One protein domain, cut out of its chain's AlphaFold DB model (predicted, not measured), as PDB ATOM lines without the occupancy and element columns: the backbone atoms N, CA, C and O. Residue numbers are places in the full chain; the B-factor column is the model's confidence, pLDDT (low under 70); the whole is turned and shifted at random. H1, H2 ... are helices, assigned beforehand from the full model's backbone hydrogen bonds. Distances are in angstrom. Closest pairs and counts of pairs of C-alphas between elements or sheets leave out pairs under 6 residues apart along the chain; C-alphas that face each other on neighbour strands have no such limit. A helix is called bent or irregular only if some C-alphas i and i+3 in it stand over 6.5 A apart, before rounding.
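AT A GLANCE: This is residues 63 to 165 of the 165 residues of an uncharacterized protein of Triticum aestivum (UniProt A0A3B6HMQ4). The domain is a thin rod: H1 then H2 run along it, and long H4, bent but nearly straight, returns beside them. H3 lies crosswise near the end of H2. The 103 printed residues include four named helices, H1 to H4: all helix, extended, radius of gyration of the C-alphas 21.6 A, spans 74 by 21 by 16 A.

HOW THE PARTS SIT: H4, residues 123 to 157, assigned as one helix by its hydrogen bonds, is bent, with C-alphas 132 and 135 6.9 A apart; its arms are H4a, to 132, and H4b, from 135. H1, residues 65 to 78, touches H4b, opposite ways; the closest C-alphas, 69 and 151, are 5.4 A apart. H2, residues 80 to 105, touches H4a; the closest C-alphas, 92 and 131, are 5.1 A apart. H3, residues 114 to 120, touches H2 with the closest C-alphas, 117 and 103, 6.2 A apart. O i to N i+4 pairs are within hydrogen-bond range throughout H3, H4a and H4b, in 8 of 10 in H1 and 20 of 22 in H2.

IN THESE COORDINATES: H1 begins at C-alpha 65 (3.017, -0.237, -19.968); H4b, 32.6 A long, ends at C-alpha 157 (-1.574, -2.371, -10.968). H2, 36.7 A long, is only just irregular: C-alphas 83 and 86 are 6.8 A apart.

THE WHOLE: The printed part has no cut and no long link. Residues 107 to 112, 120 to 121, 123 to 135 and 161 to 165 have pLDDT under 70.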
ATOM      1  N   MET A  63       6.230  -7.020 -20.514       72.94
ATOM      2  CA  MET A  63       5.271  -6.194 -21.231       72.94
ATOM      3  C   MET A  63       5.459  -4.747 -20.779       72.94
ATOM      4  O   MET A  63       5.351  -4.434 -19.591       72.94
ATOM      5  N   THR A  64       5.753  -3.853 -21.721       85.19
ATOM      6  CA  THR A  64       5.807  -2.418 -21.427       85.19
ATOM      7  C   THR A  64       4.408  -1.900 -21.104       85.19
ATOM      8  O   THR A  64       3.410  -2.410 -21.626       85.19
ATOM      9  N   CYS A  65       4.313  -0.848 -20.288       82.62
ATOM     10  CA  CYS A  65       3.017  -0.237 -19.968       82.62
ATOM     11  C   CYS A  65       2.249   0.218 -21.216       82.62
ATOM     12  O   CYS A  65       1.036   0.036 -21.291       82.62
ATOM     13  N   GLY A  66       2.954   0.719 -22.237       83.00
ATOM     14  CA  GLY A  66       2.345   1.078 -23.520       83.00
ATOM     15  C   GLY A  66       1.671  -0.113 -24.206       83.00
ATOM     16  O   GLY A  66       0.505  -0.023 -24.589       83.00
ATOM     17  N   ASN A  67       2.359  -1.258 -24.284       87.00
ATOM     18  CA  ASN A  67       1.798  -2.469 -24.882       87.00
ATOM     19  C   ASN A  67       0.624  -3.022 -24.072       87.00
ATOM     20  O   ASN A  67      -0.367  -3.450 -24.662       87.00
ATOM     21  N   CYS A  68       0.708  -2.983 -22.740       87.56
ATOM     22  CA  CYS A  68      -0.394  -3.391 -21.874       87.56
ATOM     23  C   CYS A  68      -1.646  -2.538 -22.133       87.56
ATOM     24  O   CYS A  68      -2.722  -3.078 -22.404       87.56
ATOM     25  N   VAL A  69      -1.504  -1.206 -22.146       87.75
ATOM     26  CA  VAL A  69      -2.635  -0.298 -22.372       87.75
ATOM     27  C   VAL A  69      -3.223  -0.505 -23.764       87.75
ATOM     28  O   VAL A  69      -4.439  -0.592 -23.886       87.75
ATOM     29  N   SER A  70      -2.407  -0.656 -24.813       87.25
ATOM     30  CA  SER A  70      -2.916  -0.905 -26.171       87.25
ATOM     31  C   SER A  70      -3.671  -2.231 -26.301       87.25
ATOM     32  O   SER A  70      -4.712  -2.271 -26.962       87.25
ATOM     33  N   GLN A  71      -3.179  -3.303 -25.669       89.50
ATOM     34  CA  GLN A  71      -3.850  -4.606 -25.696       89.50
ATOM     35  C   GLN A  71      -5.136  -4.628 -24.863       89.50
ATOM     36  O   GLN A  71      -6.090  -5.289 -25.257       89.50
ATOM     37  N   CYS A  72      -5.202  -3.866 -23.771       90.56
ATOM     38  CA  CYS A  72      -6.432  -3.682 -23.002       90.56
ATOM     39  C   CYS A  72      -7.443  -2.773 -23.728       90.56
ATOM     40  O   CYS A  72      -8.645  -3.045 -23.749       90.56
ATOM     41  N   TYR A  73      -6.966  -1.698 -24.359       91.44
ATOM     42  CA  TYR A  73      -7.815  -0.646 -24.917       91.44
ATOM     43  C   TYR A  73      -8.588  -1.100 -26.159       91.44
ATOM     44  O   TYR A  73      -9.789  -0.851 -26.233       91.44
ATOM     45  N   ARG A  74      -7.948  -1.804 -27.108       90.88
ATOM     46  CA  ARG A  74      -8.608  -2.278 -28.346       90.88
ATOM     47  C   ARG A  74      -9.909  -3.054 -28.097       90.88
ATOM     48  O   ARG A  74     -10.948  -2.589 -28.559       90.88
ATOM     49  N   PRO A  75      -9.908  -4.172 -27.345       91.94
ATOM     50  CA  PRO A  75     -11.134  -4.931 -27.111       91.94
ATOM     51  C   PRO A  75     -12.167  -4.132 -26.307       91.94
ATOM     52  O   PRO A  75     -13.366  -4.351 -26.465       91.94
ATOM     53  N   CYS A  76     -11.727  -3.189 -25.466       92.69
ATOM     54  CA  CYS A  76     -12.637  -2.313 -24.739       92.69
ATOM     55  C   CYS A  76     -13.392  -1.367 -25.686       92.69
ATOM     56  O   CYS A  76     -14.612  -1.247 -25.574       92.69
ATOM     57  N   VAL A  77     -12.683  -0.746 -26.636       92.50
ATOM     58  CA  VAL A  77     -13.272   0.154 -27.640       92.50
ATOM     59  C   VAL A  77     -14.151  -0.597 -28.635       92.50
ATOM     60  O   VAL A  77     -15.238  -0.123 -28.958       92.50
ATOM     61  N   ASP A  78     -13.747  -1.796 -29.055       91.38
ATOM     62  CA  ASP A  78     -14.528  -2.633 -29.978       91.38
ATOM     63  C   ASP A  78     -15.909  -3.022 -29.409       91.38
ATOM     64  O   ASP A  78     -16.842  -3.335 -30.155       91.38
ATOM     65  N   ASP A  79     -16.077  -2.981 -28.084       90.94
ATOM     66  CA  ASP A  79     -17.345  -3.272 -27.413       90.94
ATOM     67  C   ASP A  79     -18.239  -2.029 -27.215       90.94
ATOM     68  O   ASP A  79     -19.437  -2.151 -26.934       90.94
ATOM     69  N   ILE A  80     -17.700  -0.819 -27.414       89.44
ATOM     70  CA  ILE A  80     -18.439   0.447 -27.271       89.44
ATOM     71  C   ILE A  80     -19.666   0.512 -28.188       89.44
ATOM     72  O   ILE A  80     -20.738   0.846 -27.677       89.44
ATOM     73  N   PRO A  81     -19.599   0.150 -29.488       83.56
ATOM     74  CA  PRO A  81     -20.774   0.187 -30.357       83.56
ATOM     75  C   PRO A  81     -21.940  -0.643 -29.813       83.56
ATOM     76  O   PRO A  81     -23.087  -0.214 -29.894       83.56
ATOM     77  N   LYS A  82     -21.664  -1.797 -29.192       85.69
ATOM     78  CA  LYS A  82     -22.700  -2.667 -28.613       85.69
ATOM     79  C   LYS A  82     -23.307  -2.056 -27.352       85.69
ATOM     80  O   LYS A  82     -24.528  -2.044 -27.206       85.69
ATOM     81  N   LYS A  83     -22.469  -1.509 -26.466       85.00
ATOM     82  CA  LYS A  83     -22.903  -0.834 -25.230       85.00
ATOM     83  C   LYS A  83     -23.710   0.429 -25.520       85.00
ATOM     84  O   LYS A  83     -24.703   0.694 -24.845       85.00
ATOM     85  N   CYS A  84     -23.312   1.177 -26.545       85.19
ATOM     86  CA  CYS A  84     -23.976   2.408 -26.943       85.19
ATOM     87  C   CYS A  84     -25.178   2.188 -27.869       85.19
ATOM     88  O   CYS A  84     -25.987   3.100 -28.002       85.19
ATOM     89  N   PHE A  85     -25.371   0.999 -28.451       80.12
ATOM     90  CA  PHE A  85     -26.485   0.729 -29.368       80.12
ATOM     91  C   PHE A  85     -27.863   0.949 -28.727       80.12
ATOM     92  O   PHE A  85     -28.697   1.658 -29.281       80.12
ATOM     93  N   VAL A  86     -28.109   0.373 -27.548       78.62
ATOM     94  CA  VAL A  86     -29.402   0.487 -26.847       78.62
ATOM     95  C   VAL A  86     -29.743   1.934 -26.457       78.62
ATOM     96  O   VAL A  86     -30.843   2.380 -26.798       78.62
ATOM     97  N   PRO A  87     -28.862   2.694 -25.768       72.56
ATOM     98  CA  PRO A  87     -29.153   4.089 -25.447       72.56
ATOM     99  C   PRO A  87     -29.286   4.946 -26.712       72.56
ATOM    100  O   PRO A  87     -30.241   5.711 -26.821       72.56
ATOM    101  N   CYS A  88     -28.426   4.730 -27.712       76.94
ATOM    102  CA  CYS A  88     -28.495   5.425 -28.996       76.94
ATOM    103  C   CYS A  88     -29.831   5.185 -29.714       76.94
ATOM    104  O   CYS A  88     -30.465   6.128 -30.188       76.94
ATOM    105  N   LYS A  89     -30.317   3.938 -29.735       76.25
ATOM    106  CA  LYS A  89     -31.615   3.586 -30.320       76.25
ATOM    107  C   LYS A  89     -32.769   4.298 -29.613       76.25
ATOM    108  O   LYS A  89     -33.616   4.884 -30.280       76.25
ATOM    109  N   ARG A  90     -32.788   4.285 -28.276       77.25
ATOM    110  CA  ARG A  90     -33.840   4.939 -27.480       77.25
ATOM    111  C   ARG A  90     -33.896   6.446 -27.735       77.25
ATOM    112  O   ARG A  90     -34.977   7.010 -27.885       77.25
ATOM    113  N   ASP A  91     -32.742   7.103 -27.773       75.38
ATOM    114  CA  ASP A  91     -32.684   8.539 -28.043       75.38
ATOM    115  C   ASP A  91     -33.036   8.867 -29.497       75.38
ATOM    116  O   ASP A  91     -33.625   9.916 -29.765       75.38
ATOM    117  N   CYS A  92     -32.763   7.943 -30.421       74.00
ATOM    118  CA  CYS A  92     -33.204   8.051 -31.804       74.00
ATOM    119  C   CYS A  92     -34.731   8.025 -31.935       74.00
ATOM    120  O   CYS A  92     -35.319   8.901 -32.565       74.00
ATOM    121  N   GLU A  93     -35.391   7.094 -31.245       76.25
ATOM    122  CA  GLU A  93     -36.857   7.020 -31.186       76.25
ATOM    123  C   GLU A  93     -37.478   8.272 -30.533       76.25
ATOM    124  O   GLU A  93     -38.496   8.793 -31.006       76.25
ATOM    125  N   ARG A  94     -36.845   8.818 -29.483       78.12
ATOM    126  CA  ARG A  94     -37.297  10.072 -28.855       78.12
ATOM    127  C   ARG A  94     -37.187  11.260 -29.814       78.12
ATOM    128  O   ARG A  94     -38.123  12.049 -29.916       78.12
ATOM    129  N   CYS A  95     -36.067  11.383 -30.522       75.75
ATOM    130  CA  CYS A  95     -35.868  12.443 -31.509       75.75
ATOM    131  C   CYS A  95     -36.870  12.339 -32.662       75.75
ATOM    132  O   CYS A  95     -37.464  13.344 -33.038       75.75
ATOM    133  N   HIS A  96     -37.121  11.123 -33.156       77.38
ATOM    134  CA  HIS A  96     -38.136  10.864 -34.173       77.38
ATOM    135  C   HIS A  96     -39.511  11.394 -33.740       77.38
ATOM    136  O   HIS A  96     -40.188  12.073 -34.511       77.38
ATOM    137  N   THR A  97     -39.907  11.122 -32.494       80.81
ATOM    138  CA  THR A  97     -41.185  11.589 -31.935       80.81
ATOM    139  C   THR A  97     -41.244  13.119 -31.877       80.81
ATOM    140  O   THR A  97     -42.171  13.716 -32.415       80.81
ATOM    141  N   SER A  98     -40.213  13.764 -31.323       78.25
ATOM    142  CA  SER A  98     -40.159  15.228 -31.209       78.25
ATOM    143  C   SER A  98     -40.109  15.930 -32.573       78.25
ATOM    144  O   SER A  98     -40.773  16.944 -32.771       78.25
ATOM    145  N   ALA A  99     -39.381  15.380 -33.548       75.62
ATOM    146  CA  ALA A  99     -39.326  15.927 -34.901       75.62
ATOM    147  C   ALA A  99     -40.678  15.818 -35.633       75.62
ATOM    148  O   ALA A  99     -41.013  16.701 -36.424       75.62
ATOM    149  N   MET A 100     -41.459  14.763 -35.365       75.38
ATOM    150  CA  MET A 100     -42.820  14.633 -35.894       75.38
ATOM    151  C   MET A 100     -43.759  15.666 -35.265       75.38
ATOM    152  O   MET A 100     -44.491  16.331 -35.991       75.38
ATOM    153  N   GLU A 101     -43.704  15.865 -33.946       81.19
ATOM    154  CA  GLU A 101     -44.495  16.894 -33.251       81.19
ATOM    155  C   GLU A 101     -44.170  18.314 -33.751       81.19
ATOM    156  O   GLU A 101     -45.073  19.102 -34.041       81.19
ATOM    157  N   ASP A 102     -42.886  18.627 -33.945       78.25
ATOM    158  CA  ASP A 102     -42.420  19.888 -34.539       78.25
ATOM    159  C   ASP A 102     -42.967  20.096 -35.963       78.25
ATOM    160  O   ASP A 102     -43.339  21.209 -36.338       78.25
ATOM    161  N   CYS A 103     -43.011  19.039 -36.781       76.00
ATOM    162  CA  CYS A 103     -43.548  19.114 -38.141       76.00
ATOM    163  C   CYS A 103     -45.064  19.358 -38.134       76.00
ATOM    164  O   CYS A 103     -45.556  20.237 -38.840       76.00
ATOM    165  N   MET A 104     -45.794  18.621 -37.292       74.81
ATOM    166  CA  MET A 104     -47.252  18.713 -37.179       74.81
ATOM    167  C   MET A 104     -47.703  20.056 -36.580       74.81
ATOM    168  O   MET A 104     -48.761  20.566 -36.941       74.81
ATOM    169  N   SER A 105     -46.903  20.651 -35.689       79.75
ATOM    170  CA  SER A 105     -47.212  21.934 -35.039       79.75
ATOM    171  C   SER A 105     -46.946  23.163 -35.911       79.75
ATOM    172  O   SER A 105     -47.560  24.205 -35.695       79.75
ATOM    173  N   ARG A 106     -46.077  23.068 -36.926       75.19
ATOM    174  CA  ARG A 106     -45.708  24.201 -37.797       75.19
ATOM    175  C   ARG A 106     -46.758  24.582 -38.847       75.19
ATOM    176  O   ARG A 106     -46.422  25.325 -39.764       75.19
ATOM    177  N   SER A 107     -48.005  24.133 -38.700       59.47
ATOM    178  CA  SER A 107     -49.102  24.371 -39.645       59.47
ATOM    179  C   SER A 107     -48.667  24.087 -41.084       59.47
ATOM    180  O   SER A 107     -48.363  25.004 -41.848       59.47
ATOM    181  N   CYS A 108     -48.623  22.811 -41.485       61.56
ATOM    182  CA  CYS A 108     -48.536  22.521 -42.914       61.56
ATOM    183  C   CYS A 108     -49.722  23.208 -43.610       61.56
ATOM    184  O   CYS A 108     -50.848  23.167 -43.113       61.56
ATOM    185  N   ASN A 109     -49.486  23.830 -44.764       56.41
ATOM    186  CA  ASN A 109     -50.568  24.293 -45.629       56.41
ATOM    187  C   ASN A 109     -51.266  23.059 -46.234       56.41
ATOM    188  O   ASN A 109     -50.974  22.666 -47.360       56.41
ATOM    189  N   GLY A 110     -52.117  22.390 -45.451       62.53
ATOM    190  CA  GLY A 110     -52.770  21.125 -45.796       62.53
ATOM    191  C   GLY A 110     -52.682  20.075 -44.678       62.53
ATOM    192  O   GLY A 110     -52.113  20.340 -43.618       62.53
ATOM    193  N   PRO A 111     -53.249  18.872 -44.879       61.47
ATOM    194  CA  PRO A 111     -53.154  17.802 -43.894       61.47
ATOM    195  C   PRO A 111     -51.696  17.335 -43.773       61.47
ATOM    196  O   PRO A 111     -51.176  16.676 -44.672       61.47
ATOM    197  N   CYS A 112     -51.031  17.662 -42.660       67.62
ATOM    198  CA  CYS A 112     -49.762  17.027 -42.320       67.62
ATOM    199  C   CYS A 112     -50.042  15.535 -42.067       67.62
ATOM    200  O   CYS A 112     -50.674  15.172 -41.073       67.62
ATOM    201  N   THR A 113     -49.604  14.664 -42.969       72.94
ATOM    202  CA  THR A 113     -49.533  13.223 -42.709       72.94
ATOM    203  C   THR A 113     -48.120  12.861 -42.264       72.94
ATOM    204  O   THR A 113     -47.157  13.571 -42.562       72.94
ATOM    205  N   GLU A 114     -47.970  11.733 -41.571       74.94
ATOM    206  CA  GLU A 114     -46.650  11.203 -41.202       74.94
ATOM    207  C   GLU A 114     -45.744  11.037 -42.440       74.94
ATOM    208  O   GLU A 114     -44.551  11.330 -42.401       74.94
ATOM    209  N   GLU A 115     -46.333  10.642 -43.572       77.69
ATOM    210  CA  GLU A 115     -45.657  10.500 -44.863       77.69
ATOM    211  C   GLU A 115     -45.220  11.852 -45.453       77.69
ATOM    212  O   GLU A 115     -44.082  11.981 -45.904       77.69
ATOM    213  N   TYR A 116     -46.067  12.885 -45.361       77.00
ATOM    214  CA  TYR A 116     -45.721  14.246 -45.778       77.00
ATOM    215  C   TYR A 116     -44.544  14.803 -44.969       77.00
ATOM    216  O   TYR A 116     -43.602  15.351 -45.544       77.00
ATOM    217  N   CYS A 117     -44.557  14.626 -43.644       74.38
ATOM    218  CA  CYS A 117     -43.445  15.031 -42.785       74.38
ATOM    219  C   CYS A 117     -42.167  14.242 -43.098       74.38
ATOM    220  O   CYS A 117     -41.083  14.822 -43.112       74.38
ATOM    221  N   ARG A 118     -42.279  12.947 -43.410       73.81
ATOM    222  CA  ARG A 118     -41.129  12.112 -43.778       73.81
ATOM    223  C   ARG A 118     -40.504  12.521 -45.119       73.81
ATOM    224  O   ARG A 118     -39.288  12.405 -45.245       73.81
ATOM    225  N   SER A 119     -41.291  12.994 -46.094       75.06
ATOM    226  CA  SER A 119     -40.787  13.332 -47.437       75.06
ATOM    227  C   SER A 119     -40.400  14.802 -47.635       75.06
ATOM    228  O   SER A 119     -39.522  15.076 -48.447       75.06
ATOM    229  N   ASN A 120     -41.059  15.747 -46.952       67.19
ATOM    230  CA  ASN A 120     -40.878  17.192 -47.186       67.19
ATOM    231  C   ASN A 120     -40.111  17.911 -46.078       67.19
ATOM    232  O   ASN A 120     -39.551  18.985 -46.302       67.19
ATOM    233  N   TYR A 121     -40.083  17.351 -44.873       67.69
ATOM    234  CA  TYR A 121     -39.221  17.853 -43.818       67.69
ATOM    235  C   TYR A 121     -37.858  17.183 -43.973       67.69
ATOM    236  O   TYR A 121     -37.797  16.007 -44.326       67.69
ATOM    237  N   ASN A 122     -36.758  17.881 -43.672       70.69
ATOM    238  CA  ASN A 122     -35.410  17.293 -43.567       70.69
ATOM    239  C   ASN A 122     -35.316  16.337 -42.356       70.69
ATOM    240  O   ASN A 122     -34.419  16.434 -41.523       70.69
ATOM    241  N   PHE A 123     -36.291  15.447 -42.220       67.44
ATOM    242  CA  PHE A 123     -36.580  14.613 -41.076       67.44
ATOM    243  C   PHE A 123     -35.469  13.597 -40.858       67.44
ATOM    244  O   PHE A 123     -34.944  13.480 -39.755       67.44
ATOM    245  N   GLU A 124     -35.045  12.927 -41.931       64.62
ATOM    246  CA  GLU A 124     -33.961  11.953 -41.875       64.62
ATOM    247  C   GLU A 124     -32.621  12.624 -41.545       64.62
ATOM    248  O   GLU A 124     -31.875  12.125 -40.708       64.62
ATOM    249  N   ALA A 125     -32.337  13.796 -42.124       67.94
ATOM    250  CA  ALA A 125     -31.128  14.562 -41.824       67.94
ATOM    251  C   ALA A 125     -31.129  15.111 -40.386       67.94
ATOM    252  O   ALA A 125     -30.090  15.105 -39.731       67.94
ATOM    253  N   ARG A 126     -32.287  15.542 -39.867       65.69
ATOM    254  CA  ARG A 126     -32.433  16.065 -38.502       65.69
ATOM    255  C   ARG A 126     -32.374  14.953 -37.456       65.69
ATOM    256  O   ARG A 126     -31.651  15.119 -36.484       65.69
ATOM    257  N   CYS A 127     -33.009  13.802 -37.694       63.03
ATOM    258  CA  CYS A 127     -32.809  12.604 -36.871       63.03
ATOM    259  C   CYS A 127     -31.350  12.143 -36.936       63.03
ATOM    260  O   CYS A 127     -30.705  11.973 -35.912       63.03
ATOM    261  N   ARG A 128     -30.758  12.013 -38.126       63.78
ATOM    262  CA  ARG A 128     -29.352  11.607 -38.260       63.78
ATOM    263  C   ARG A 128     -28.410  12.588 -37.559       63.78
ATOM    264  O   ARG A 128     -27.488  12.150 -36.887       63.78
ATOM    265  N   SER A 129     -28.653  13.892 -37.654       65.25
ATOM    266  CA  SER A 129     -27.861  14.909 -36.961       65.25
ATOM    267  C   SER A 129     -28.055  14.838 -35.446       65.25
ATOM    268  O   SER A 129     -27.090  14.613 -34.728       65.25
ATOM    269  N   GLU A 130     -29.271  14.979 -34.929       60.66
ATOM    270  CA  GLU A 130     -29.530  15.048 -33.482       60.66
ATOM    271  C   GLU A 130     -29.243  13.720 -32.768       60.66
ATOM    272  O   GLU A 130     -28.608  13.698 -31.712       60.66
ATOM    273  N   CYS A 131     -29.630  12.594 -33.368       60.97
ATOM    274  CA  CYS A 131     -29.405  11.276 -32.783       60.97
ATOM    275  C   CYS A 131     -27.937  10.879 -32.867       60.97
ATOM    276  O   CYS A 131     -27.365  10.446 -31.871       60.97
ATOM    277  N   SER A 132     -27.302  11.056 -34.028       62.69
ATOM    278  CA  SER A 132     -25.927  10.594 -34.219       62.69
ATOM    279  C   SER A 132     -24.889  11.538 -33.601       62.69
ATOM    280  O   SER A 132     -23.798  11.076 -33.272       62.69
ATOM    281  N   SER A 133     -25.186  12.835 -33.425       62.41
ATOM    282  CA  SER A 133     -24.175  13.818 -33.000       62.41
ATOM    283  C   SER A 133     -24.110  14.102 -31.504       62.41
ATOM    284  O   SER A 133     -23.019  14.430 -31.045       62.41
ATOM    285  N   ARG A 134     -25.206  13.991 -30.741       65.44
ATOM    286  CA  ARG A 134     -25.184  14.294 -29.299       65.44
ATOM    287  C   ARG A 134     -25.123  13.031 -28.465       65.44
ATOM    288  O   ARG A 134     -24.055  12.658 -28.004       65.44
ATOM    289  N   ASN A 135     -26.216  12.289 -28.364       67.50
ATOM    290  CA  ASN A 135     -26.298  11.234 -27.353       67.50
ATOM    291  C   ASN A 135     -25.450   9.999 -27.692       67.50
ATOM    292  O   ASN A 135     -24.776   9.444 -26.823       67.50
ATOM    293  N   CYS A 136     -25.421   9.583 -28.963       77.94
ATOM    294  CA  CYS A 136     -24.591   8.446 -29.370       77.94
ATOM    295  C   CYS A 136     -23.096   8.798 -29.314       77.94
ATOM    296  O   CYS A 136     -22.277   7.975 -28.897       77.94
ATOM    297  N   ARG A 137     -22.743  10.042 -29.665       82.38
ATOM    298  CA  ARG A 137     -21.378  10.566 -29.554       82.38
ATOM    299  C   ARG A 137     -20.937  10.680 -28.097       82.38
ATOM    300  O   ARG A 137     -19.847  10.224 -27.777       82.38
ATOM    301  N   ASP A 138     -21.783  11.204 -27.218       84.69
ATOM    302  CA  ASP A 138     -21.492  11.344 -25.789       84.69
ATOM    303  C   ASP A 138     -21.310   9.978 -25.122       84.69
ATOM    304  O   ASP A 138     -20.364   9.784 -24.357       84.69
ATOM    305  N   CYS A 139     -22.148   8.992 -25.467       87.25
ATOM    306  CA  CYS A 139     -21.962   7.612 -25.017       87.25
ATOM    307  C   CYS A 139     -20.621   7.039 -25.482       87.25
ATOM    308  O   CYS A 139     -19.896   6.437 -24.684       87.25
ATOM    309  N   THR A 140     -20.282   7.244 -26.758       88.25
ATOM    310  CA  THR A 140     -19.036   6.741 -27.348       88.25
ATOM    311  C   THR A 140     -17.831   7.369 -26.655       88.25
ATOM    312  O   THR A 140     -17.006   6.643 -26.109       88.25
ATOM    313  N   LEU A 141     -17.792   8.700 -26.551       89.31
ATOM    314  CA  LEU A 141     -16.715   9.435 -25.885       89.31
ATOM    315  C   LEU A 141     -16.582   9.032 -24.414       89.31
ATOM    316  O   LEU A 141     -15.487   8.719 -23.952       89.31
ATOM    317  N   SER A 142     -17.688   8.994 -23.667       89.94
ATOM    318  CA  SER A 142     -17.671   8.591 -22.255       89.94
ATOM    319  C   SER A 142     -17.141   7.165 -22.078       89.94
ATOM    320  O   SER A 142     -16.376   6.893 -21.151       89.94
ATOM    321  N   SER A 143     -17.513   6.256 -22.979       91.50
ATOM    322  CA  SER A 143     -17.051   4.868 -22.945       91.50
ATOM    323  C   SER A 143     -15.574   4.744 -23.320       91.50
ATOM    324  O   SER A 143     -14.855   3.996 -22.662       91.50
ATOM    325  N   GLU A 144     -15.092   5.514 -24.298       91.75
ATOM    326  CA  GLU A 144     -13.670   5.570 -24.658       91.75
ATOM    327  C   GLU A 144     -12.819   6.081 -23.492       91.75
ATOM    328  O   GLU A 144     -11.803   5.471 -23.152       91.75
ATOM    329  N   TYR A 145     -13.261   7.151 -22.818       91.50
ATOM    330  CA  TYR A 145     -12.586   7.652 -21.620       91.50
ATOM    331  C   TYR A 145     -12.517   6.585 -20.529       91.50
ATOM    332  O   TYR A 145     -11.441   6.349 -19.980       91.50
ATOM    333  N   LYS A 146     -13.627   5.892 -20.246       93.50
ATOM    334  CA  LYS A 146     -13.642   4.784 -19.278       93.50
ATOM    335  C   LYS A 146     -12.662   3.679 -19.666       93.50
ATOM    336  O   LYS A 146     -11.878   3.266 -18.823       93.50
ATOM    337  N   CYS A 147     -12.655   3.255 -20.930       92.94
ATOM    338  CA  CYS A 147     -11.701   2.266 -21.430       92.94
ATOM    339  C   CYS A 147     -10.256   2.702 -21.193       92.94
ATOM    340  O   CYS A 147      -9.446   1.928 -20.689       92.94
ATOM    341  N   ARG A 148      -9.935   3.958 -21.509       91.94
ATOM    342  CA  ARG A 148      -8.592   4.501 -21.320       91.94
ATOM    343  C   ARG A 148      -8.173   4.479 -19.851       91.94
ATOM    344  O   ARG A 148      -7.106   3.953 -19.552       91.94
ATOM    345  N   PHE A 149      -8.994   5.019 -18.952       91.50
ATOM    346  CA  PHE A 149      -8.665   5.071 -17.523       91.50
ATOM    347  C   PHE A 149      -8.580   3.677 -16.899       91.50
ATOM    348  O   PHE A 149      -7.574   3.362 -16.274       91.50
ATOM    349  N   SER A 150      -9.562   2.806 -17.148       91.69
ATOM    350  CA  SER A 150      -9.546   1.440 -16.613       91.69
ATOM    351  C   SER A 150      -8.340   0.635 -17.095       91.69
ATOM    352  O   SER A 150      -7.765  -0.119 -16.315       91.69
ATOM    353  N   CYS A 151      -7.921   0.805 -18.353       90.12
ATOM    354  CA  CYS A 151      -6.734   0.126 -18.868       90.12
ATOM    355  C   CYS A 151      -5.431   0.681 -18.291       90.12
ATOM    356  O   CYS A 151      -4.518  -0.093 -18.024       90.12
ATOM    357  N   ILE A 152      -5.338   1.995 -18.071       88.62
ATOM    358  CA  ILE A 152      -4.186   2.598 -17.390       88.62
ATOM    359  C   ILE A 152      -4.085   2.061 -15.959       88.62
ATOM    360  O   ILE A 152      -3.024   1.573 -15.575       88.62
ATOM    361  N   ASP A 153      -5.184   2.076 -15.201       89.12
ATOM    362  CA  ASP A 153      -5.210   1.587 -13.819       89.12
ATOM    363  C   ASP A 153      -4.861   0.099 -13.732       89.12
ATOM    364  O   ASP A 153      -4.029  -0.297 -12.917       89.12
ATOM    365  N   TYR A 154      -5.440  -0.721 -14.616       87.50
ATOM    366  CA  TYR A 154      -5.129  -2.146 -14.705       87.50
ATOM    367  C   TYR A 154      -3.638  -2.384 -14.974       87.50
ATOM    368  O   TYR A 154      -2.986  -3.151 -14.265       87.50
ATOM    369  N   CYS A 155      -3.070  -1.704 -15.969       86.12
ATOM    370  CA  CYS A 155      -1.673  -1.894 -16.342       86.12
ATOM    371  C   CYS A 155      -0.707  -1.401 -15.261       86.12
ATOM    372  O   CYS A 155       0.261  -2.098 -14.956       86.12
ATOM    373  N   ASN A 156      -1.010  -0.268 -14.622       84.56
ATOM    374  CA  ASN A 156      -0.247   0.233 -13.481       84.56
ATOM    375  C   ASN A 156      -0.277  -0.759 -12.309       84.56
ATOM    376  O   ASN A 156       0.764  -1.044 -11.723       84.56
ATOM    377  N   ALA A 157      -1.440  -1.348 -12.008       82.94
ATOM    378  CA  ALA A 157      -1.574  -2.371 -10.968       82.94
ATOM    379  C   ALA A 157      -0.812  -3.667 -11.298       82.94
ATOM    380  O   ALA A 157      -0.394  -4.390 -10.394       82.94
ATOM    381  N   THR A 158      -0.599  -3.954 -12.584       78.94
ATOM    382  CA  THR A 158       0.122  -5.150 -13.049       78.94
ATOM    383  C   THR A 158       1.650  -4.960 -13.028       78.94
ATOM    384  O   THR A 158       2.378  -5.855 -13.449       78.94
ATOM    385  N   ASN A 159       2.160  -3.822 -12.528       71.38
ATOM    386  CA  ASN A 159       3.592  -3.483 -12.514       71.38
ATOM    387  C   ASN A 159       4.251  -3.681 -13.888       71.38
ATOM    388  O   ASN A 159       5.326  -4.274 -14.012       71.38
ATOM    389  N   CYS A 160       3.586  -3.201 -14.941       75.81
ATOM    390  CA  CYS A 160       4.189  -3.150 -16.264       75.81
ATOM    391  C   CYS A 160       5.521  -2.385 -16.206       75.81
ATOM    392  O   CYS A 160       5.671  -1.422 -15.451       75.81
ATOM    393  N   MET A 161       6.510  -2.811 -16.998       64.88
ATOM    394  CA  MET A 161       7.771  -2.077 -17.038       64.88
ATOM    395  C   MET A 161       7.517  -0.714 -17.678       64.88
ATOM    396  O   MET A 161       7.123  -0.621 -18.849       64.88
ATOM    397  N   ASN A 162       7.707   0.343 -16.890       60.69
ATOM    398  CA  ASN A 162       7.721   1.696 -17.412       60.69
ATOM    399  C   ASN A 162       8.912   1.801 -18.371       60.69
ATOM    400  O   ASN A 162      10.026   1.452 -17.983       60.69
ATOM    401  N   PRO A 163       8.711   2.237 -19.625       53.19
ATOM    402  CA  PRO A 163       9.790   2.245 -20.602       53.19
ATOM    403  C   PRO A 163      10.910   3.257 -20.313       53.19
ATOM    404  O   PRO A 163      11.850   3.286 -21.097       53.19
ATOM    405  N   TYR A 164      10.866   4.048 -19.231       41.06
ATOM    406  CA  TYR A 164      11.971   4.939 -18.859       41.06
ATOM    407  C   TYR A 164      12.150   5.087 -17.330       41.06
ATOM    408  O   TYR A 164      11.138   5.121 -16.623       41.06
ATOM    409  N   PRO A 165      13.413   5.158 -16.848       46.31
ATOM    410  CA  PRO A 165      13.780   5.513 -15.473       46.31
ATOM    411  C   PRO A 165      13.551   6.993 -15.142       46.31
ATOM    412  O   PRO A 165      13.550   7.824 -16.081       46.31
TER     413      PRO A 165